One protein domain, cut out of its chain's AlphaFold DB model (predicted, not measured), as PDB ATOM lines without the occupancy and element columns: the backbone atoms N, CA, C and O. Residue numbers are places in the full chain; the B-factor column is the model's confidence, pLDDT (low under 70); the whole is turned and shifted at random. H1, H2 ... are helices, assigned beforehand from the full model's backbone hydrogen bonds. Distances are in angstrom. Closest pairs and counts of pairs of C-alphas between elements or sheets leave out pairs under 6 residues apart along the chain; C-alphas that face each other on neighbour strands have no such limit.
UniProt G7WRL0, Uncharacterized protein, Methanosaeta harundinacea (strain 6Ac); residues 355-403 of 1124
ATOM      1  N   ASP A 355     137.336  98.197  78.850       76.81
ATOM      2  CA  ASP A 355     137.974  99.152  79.764       76.81
ATOM      3  C   ASP A 355     136.932  99.955  80.559       76.81
ATOM      4  O   ASP A 355     137.054 100.132  81.773       76.81
ATOM      5  N   LEU A 356     135.849 100.393  79.902       75.81
ATOM      6  CA  LEU A 356     134.723 101.054  80.575       75.81
ATOM      7  C   LEU A 356     133.985 100.118  81.536       75.81
ATOM      8  O   LEU A 356     133.532 100.569  82.586       75.81
ATOM      9  N   LEU A 357     133.842  98.834  81.192       76.69
ATOM     10  CA  LEU A 357     133.217  97.854  82.078       76.69
ATOM     11  C   LEU A 357     134.079  97.610  83.324       76.69
ATOM     12  O   LEU A 357     133.538  97.631  84.423       76.69
ATOM     13  N   GLU A 358     135.394  97.455  83.160       80.06
ATOM     14  CA  GLU A 358     136.343  97.289  84.269       80.06
ATOM     15  C   GLU A 358     136.350  98.520  85.186       80.06
ATOM     16  O   GLU A 358     136.197  98.387  86.399       80.06
ATOM     17  N   THR A 359     136.381  99.722  84.602       78.69
ATOM     18  CA  THR A 359     136.294 100.988  85.351       78.69
ATOM     19  C   THR A 359     134.990 101.090  86.151       78.69
ATOM     20  O   THR A 359     134.989 101.528  87.300       78.69
ATOM     21  N   LEU A 360     133.855 100.691  85.562       72.19
ATOM     22  CA  LEU A 360     132.560 100.725  86.248       72.19
ATOM     23  C   LEU A 360     132.461  99.680  87.357       72.19
ATOM     24  O   LEU A 360     131.907  99.993  88.405       72.19
ATOM     25  N   GLU A 361     132.971  98.465  87.143       75.75
ATOM     26  CA  GLU A 361     132.981  97.401  88.152       75.75
ATOM     27  C   GLU A 361     133.878  97.765  89.345       75.75
ATOM     28  O   GLU A 361     133.463  97.584  90.494       75.75
ATOM     29  N   GLU A 362     135.053  98.352  89.094       78.50
ATOM     30  CA  GLU A 362     135.943  98.879  90.135       78.50
ATOM     31  C   GLU A 362     135.235  99.973  90.946       78.50
ATOM     32  O   GLU A 362     135.100  99.855  92.166       78.50
ATOM     33  N   LYS A 363     134.674 100.986  90.276       72.19
ATOM     34  CA  LYS A 363     134.000 102.114  90.939       72.19
ATOM     35  C   LYS A 363     132.741 101.707  91.705       72.19
ATOM     36  O   LYS A 363     132.508 102.232  92.793       72.19
ATOM     37  N   LEU A 364     131.960 100.748  91.195       69.06
ATOM     38  CA  LEU A 364     130.814 100.187  91.925       69.06
ATOM     39  C   LEU A 364     131.241  99.450  93.199       69.06
ATOM     40  O   LEU A 364     130.473  99.398  94.158       69.06
ATOM     41  N   SER A 365     132.426  98.835  93.188       72.31
ATOM     42  CA  SER A 365     132.953  98.110  94.345       72.31
ATOM     43  C   SER A 365     133.487  99.047  95.435       72.31
ATOM     44  O   SER A 365     133.374  98.722  96.617       72.31
ATOM     45  N   GLU A 366     134.022 100.211  95.048       75.56
ATOM     46  CA  GLU A 366     134.543 101.235  95.961       75.56
ATOM     47  C   GLU A 366     133.425 102.028  96.654       75.56
ATOM     48  O   GLU A 366     133.481 102.236  97.867       75.56
ATOM     49  N   ASP A 367     132.411 102.463  95.897       70.06
ATOM     50  CA  ASP A 367     131.285 103.250  96.409       70.06
ATOM     51  C   ASP A 367     129.980 102.927  95.650       70.06
ATOM     52  O   ASP A 367     129.662 103.561  94.633       70.06
ATOM     53  N   PRO A 368     129.190 101.953  96.144       62.00
ATOM     54  CA  PRO A 368     127.964 101.493  95.490       62.00
ATOM     55  C   PRO A 368     126.909 102.588  95.279       62.00
ATOM     56  O   PRO A 368     126.121 102.498  94.333       62.00
ATOM     57  N   ASP A 369     126.909 103.618  96.131       56.69
ATOM     58  CA  ASP A 369     125.895 104.676  96.157       56.69
ATOM     59  C   ASP A 369     126.413 106.025  95.607       56.69
ATOM     60  O   ASP A 369     125.602 106.885  95.251       56.69
ATOM     61  N   GLY A 370     127.737 106.221  95.491       57.81
ATOM     62  CA  GLY A 370     128.361 107.487  95.072       57.81
ATOM     63  C   GLY A 370     129.133 107.482  93.745       57.81
ATOM     64  O   GLY A 370     129.439 108.559  93.232       57.81
ATOM     65  N   TRP A 371     129.380 106.328  93.107       61.84
ATOM     66  CA  TRP A 371     130.050 106.268  91.789       61.84
ATOM     67  C   TRP A 371     129.313 107.079  90.704       61.84
ATOM     68  O   TRP A 371     129.926 107.670  89.816       61.84
ATOM     69  N   ALA A 372     127.982 107.168  90.809       58.31
ATOM     70  CA  ALA A 372     127.129 107.954  89.927       58.31
ATOM     71  C   ALA A 372     127.282 109.469  90.143       58.31
ATOM     72  O   ALA A 372     126.497 110.228  89.591       58.31
ATOM     73  N   ALA A 373     128.251 109.941  90.930       60.22
ATOM     74  CA  ALA A 373     128.662 111.341  91.018       60.22
ATOM     75  C   ALA A 373     130.040 111.603  90.378       60.22
ATOM     76  O   ALA A 373     130.405 112.768  90.228       60.22
ATOM     77  N   ASP A 374     130.771 110.559  89.959       69.88
ATOM     78  CA  ASP A 374     132.097 110.679  89.348       69.88
ATOM     79  C   ASP A 374     132.002 111.321  87.942       69.88
ATOM     80  O   ASP A 374     131.392 110.743  87.029       69.88
ATOM     81  N   PRO A 375     132.560 112.531  87.736       66.31
ATOM     82  CA  PRO A 375     132.443 113.252  86.471       66.31
ATOM     83  C   PRO A 375     133.139 112.552  85.301       66.31
ATOM     84  O   PRO A 375     132.680 112.676  84.165       66.31
ATOM     85  N   ASP A 376     134.230 111.830  85.551       67.56
ATOM     86  CA  ASP A 376     135.046 111.242  84.489       67.56
ATOM     87  C   ASP A 376     134.397 109.958  83.959       67.56
ATOM     88  O   ASP A 376     134.300 109.768  82.743       67.56
ATOM     89  N   VAL A 377     133.806 109.160  84.853       71.31
ATOM     90  CA  VAL A 377     132.970 108.003  84.489       71.31
ATOM     91  C   VAL A 377     131.738 108.450  83.698       71.31
ATOM     92  O   VAL A 377     131.415 107.856  82.669       71.31
ATOM     93  N   LYS A 378     131.068 109.536  84.116       74.38
ATOM     94  CA  LYS A 378     129.913 110.090  83.386       74.38
ATOM     95  C   LYS A 378     130.280 110.583  81.993       74.38
ATOM     96  O   LYS A 378     129.539 110.304  81.053       74.38
ATOM     97  N   ARG A 379     131.404 111.291  81.836       71.00
ATOM     98  CA  ARG A 379     131.857 111.780  80.522       71.00
ATOM     99  C   ARG A 379     132.253 110.637  79.596       71.00
ATOM    100  O   ARG A 379     131.843 110.643  78.437       71.00
ATOM    101  N   ALA A 380     132.996 109.647  80.092       71.94
ATOM    102  CA  ALA A 380     133.383 108.476  79.306       71.94
ATOM    103  C   ALA A 380     132.152 107.665  78.866       71.94
ATOM    104  O   ALA A 380     132.016 107.310  77.695       71.94
ATOM    105  N   LEU A 381     131.197 107.458  79.779       74.88
ATOM    106  CA  LEU A 381     129.953 106.753  79.495       74.88
ATOM    107  C   LEU A 381     129.022 107.546  78.557       74.88
ATOM    108  O   LEU A 381     128.394 106.939  77.691       74.88
ATOM    109  N   ALA A 382     128.954 108.879  78.673       73.75
ATOM    110  CA  ALA A 382     128.218 109.744  77.745       73.75
ATOM    111  C   ALA A 382     128.830 109.696  76.338       73.75
ATOM    112  O   ALA A 382     128.123 109.447  75.362       73.75
ATOM    113  N   ALA A 383     130.155 109.834  76.225       70.25
ATOM    114  CA  ALA A 383     130.867 109.756  74.952       70.25
ATOM    115  C   ALA A 383     130.690 108.391  74.265       70.25
ATOM    116  O   ALA A 383     130.438 108.334  73.059       70.25
ATOM    117  N   TYR A 384     130.764 107.300  75.031       74.12
ATOM    118  CA  TYR A 384     130.528 105.948  74.532       74.12
ATOM    119  C   TYR A 384     129.063 105.738  74.115       74.12
ATOM    120  O   TYR A 384     128.796 105.238  73.022       74.12
ATOM    121  N   ARG A 385     128.101 106.206  74.921       76.81
ATOM    122  CA  ARG A 385     126.659 106.142  74.623       76.81
ATOM    123  C   ARG A 385     126.268 106.950  73.382       76.81
ATOM    124  O   ARG A 385     125.409 106.492  72.635       76.81
ATOM    125  N   ARG A 386     126.895 108.106  73.125       69.88
ATOM    126  CA  ARG A 386     126.675 108.901  71.898       69.88
ATOM    127  C   ARG A 386     127.052 108.136  70.629       69.88
ATOM    128  O   ARG A 386     126.433 108.330  69.588       69.88
ATOM    129  N   ARG A 387     128.068 107.276  70.713       67.94
ATOM    130  CA  ARG A 387     128.546 106.458  69.588       67.94
ATOM    131  C   ARG A 387     127.784 105.142  69.472       67.94
ATOM    132  O   ARG A 387     127.563 104.669  68.364       67.94
ATOM    133  N   ASP A 388     127.384 104.567  70.603       64.62
ATOM    134  CA  ASP A 388     126.587 103.351  70.645       64.62
ATOM    135  C   ASP A 388     125.727 103.269  71.911       64.62
ATOM    136  O   ASP A 388     126.123 102.748  72.963       64.62
ATOM    137  N   ALA A 389     124.499 103.756  71.773       69.06
ATOM    138  CA  ALA A 389     123.514 103.752  72.840       69.06
ATOM    139  C   ALA A 389     123.123 102.326  73.268       69.06
ATOM    140  O   ALA A 389     122.915 102.081  74.457       69.06
ATOM    141  N   VAL A 390     123.084 101.381  72.323       62.38
ATOM    142  CA  VAL A 390     122.707  99.981  72.572       62.38
ATOM    143  C   VAL A 390     123.829  99.257  73.322       62.38
ATOM    144  O   VAL A 390     123.583  98.562  74.310       62.38
ATOM    145  N   GLY A 391     125.080  99.470  72.911       68.25
ATOM    146  CA  GLY A 391     126.265  98.958  73.593       68.25
ATOM    147  C   GLY A 391     126.446  99.534  74.994       68.25
ATOM    148  O   GLY A 391     126.802  98.788  75.905       68.25
ATOM    149  N   ALA A 392     126.165 100.824  75.203       70.12
ATOM    150  CA  ALA A 392     126.176 101.442  76.533       70.12
ATOM    151  C   ALA A 392     125.115 100.826  77.454       70.12
ATOM    152  O   ALA A 392     125.385 100.539  78.620       70.12
ATOM    153  N   GLU A 393     123.926 100.542  76.928       73.25
ATOM    154  CA  GLU A 393     122.859  99.900  77.690       73.25
ATOM    155  C   GLU A 393     123.192  98.446  78.068       73.25
ATOM    156  O   GLU A 393     122.951  98.024  79.205       73.25
ATOM    157  N   ALA A 394     123.820  97.695  77.159       71.44
ATOM    158  CA  ALA A 394     124.332  96.355  77.442       71.44
ATOM    159  C   ALA A 394     125.476  96.364  78.477       71.44
ATOM    160  O   ALA A 394     125.550  95.468  79.321       71.44
ATOM    161  N   LEU A 395     126.342  97.378  78.429       76.06
ATOM    162  CA  LEU A 395     127.476  97.566  79.337       76.06
ATOM    163  C   LEU A 395     127.003  97.896  80.761       76.06
ATOM    164  O   LEU A 395     127.410  97.224  81.705       76.06
ATOM    165  N   LEU A 396     126.033  98.804  80.911       78.56
ATOM    166  CA  LEU A 396     125.393  99.098  82.201       78.56
ATOM    167  C   LEU A 396     124.694  97.873  82.803       78.56
ATOM    168  O   LEU A 396     124.771  97.631  84.007       78.56
ATOM    169  N   LYS A 397     124.038  97.063  81.962       76.12
ATOM    170  CA  LYS A 397     123.397  95.814  82.395       76.12
ATOM    171  C   LYS A 397     124.420  94.786  82.895       76.12
ATOM    172  O   LYS A 397     124.110  94.069  83.847       76.12
ATOM    173  N   ARG A 398     125.599  94.708  82.262       75.88
ATOM    174  CA  ARG A 398     126.714  93.828  82.666       75.88
ATOM    175  C   ARG A 398     127.367  94.281  83.969       75.88
ATOM    176  O   ARG A 398     127.532  93.444  84.841       75.88
ATOM    177  N   ALA A 399     127.569  95.586  84.144       72.31
ATOM    178  CA  ALA A 399     128.056  96.190  85.388       72.31
ATOM    179  C   ALA A 399     127.054  96.104  86.567       72.31
ATOM    180  O   ALA A 399     127.294  96.655  87.633       72.31
ATOM    181  N   GLY A 400     125.890  95.461  86.396       73.12
ATOM    182  CA  GLY A 400     124.899  95.284  87.464       73.12
ATOM    183  C   GLY A 400     124.000  96.498  87.737       73.12
ATOM    184  O   GLY A 400     123.159  96.437  88.634       73.12
ATOM    185  N   ILE A 401     124.094  97.568  86.943       74.38
ATOM    186  CA  ILE A 401     123.369  98.830  87.153       74.38
ATOM    187  C   ILE A 401     121.930  98.711  86.624       74.38
ATOM    188  O   ILE A 401     121.688  98.565  85.422       74.38
ATOM    189  N   LYS A 402     120.939  98.762  87.523       73.62
ATOM    190  CA  LYS A 402     119.508  98.549  87.215       73.62
ATOM    191  C   LYS A 402     118.599  99.498  88.008       73.62
ATOM    192  O   LYS A 402     119.041 100.185  88.924       73.62
ATOM    193  N   GLY A 403     117.310  99.524  87.664       71.31
ATOM    194  CA  GLY A 403     116.272 100.204  88.451       71.31
ATOM    195  C   GLY A 403     116.472 101.720  88.585       71.31
ATOM    196  O   GLY A 403     116.849 102.388  87.624       71.31
TER     197      GLY A 403
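What this domain is: This is residues 355 to 403 of the 1124 residues of an uncharacterized protein of Methanosaeta harundinacea (strain 6Ac) (UniProt G7WRL0). Two helices, H2 and H3, joined by a tight link, make a V, and a third helix, H1, starts near the V's open side and runs on past it. H1 and H2 make a loose helical hairpin; the three centres form a triangle. The printed part has 49 residues with three named helices in the order H1, H2, H3 and no named strand; its class is all helix. It is compact, with a radius of gyration of the C-alphas of 10.1 A, and rounded, spanning 27 by 21 by 20 A.

How they stand to each other: H2, residues 375 to 387, is the longest helix. With residues 381 to 385 alone it touches H3, residues 389 to 398; the closest C-alphas, of Arg 385 and Ala 392, are 5.1 A apart. These two run opposite ways at a steep tilt of 50 degrees. H1, residues 355 to 366, touches H2 with residues 356 to 360 alone, and the closest C-alphas, of Leu 360 and Val 377, are 7.5 A apart. This hairpin runs opposite ways at a shallow tilt of 34 degrees, only just short of steep. H1 and H3 only just touch, only at their ends, with 3 pairs of C-alphas within 8 A; those of Leu 357 and Leu 395 are closest, at 6.4 A. They run the same way at a steep tilt of 42 degrees. In H1, H2 and H3 every O i to N i+4 pair is within hydrogen-bond range.

Where its parts are: H2 measures 18.6 A from first to last C-alpha, H1 16.7 A and H3 14.3 A. C-alpha 375 begins H2 at (132.443, 113.252, 86.471). H1 begins at C-alpha 355, (137.974, 99.152, 79.764), and H3 ends at C-alpha 398, (126.714, 93.828, 82.666).

The domain as a whole: The two C-alphas farthest apart, of Glu 366 and Arg 387, are 27.5 A apart. The printed part has no cut. The link from H1 to H2 is short. Mean pLDDT of the printed part is 71.0; residue 364, residues 368 to 376 and residues 386 to 391 are under 70.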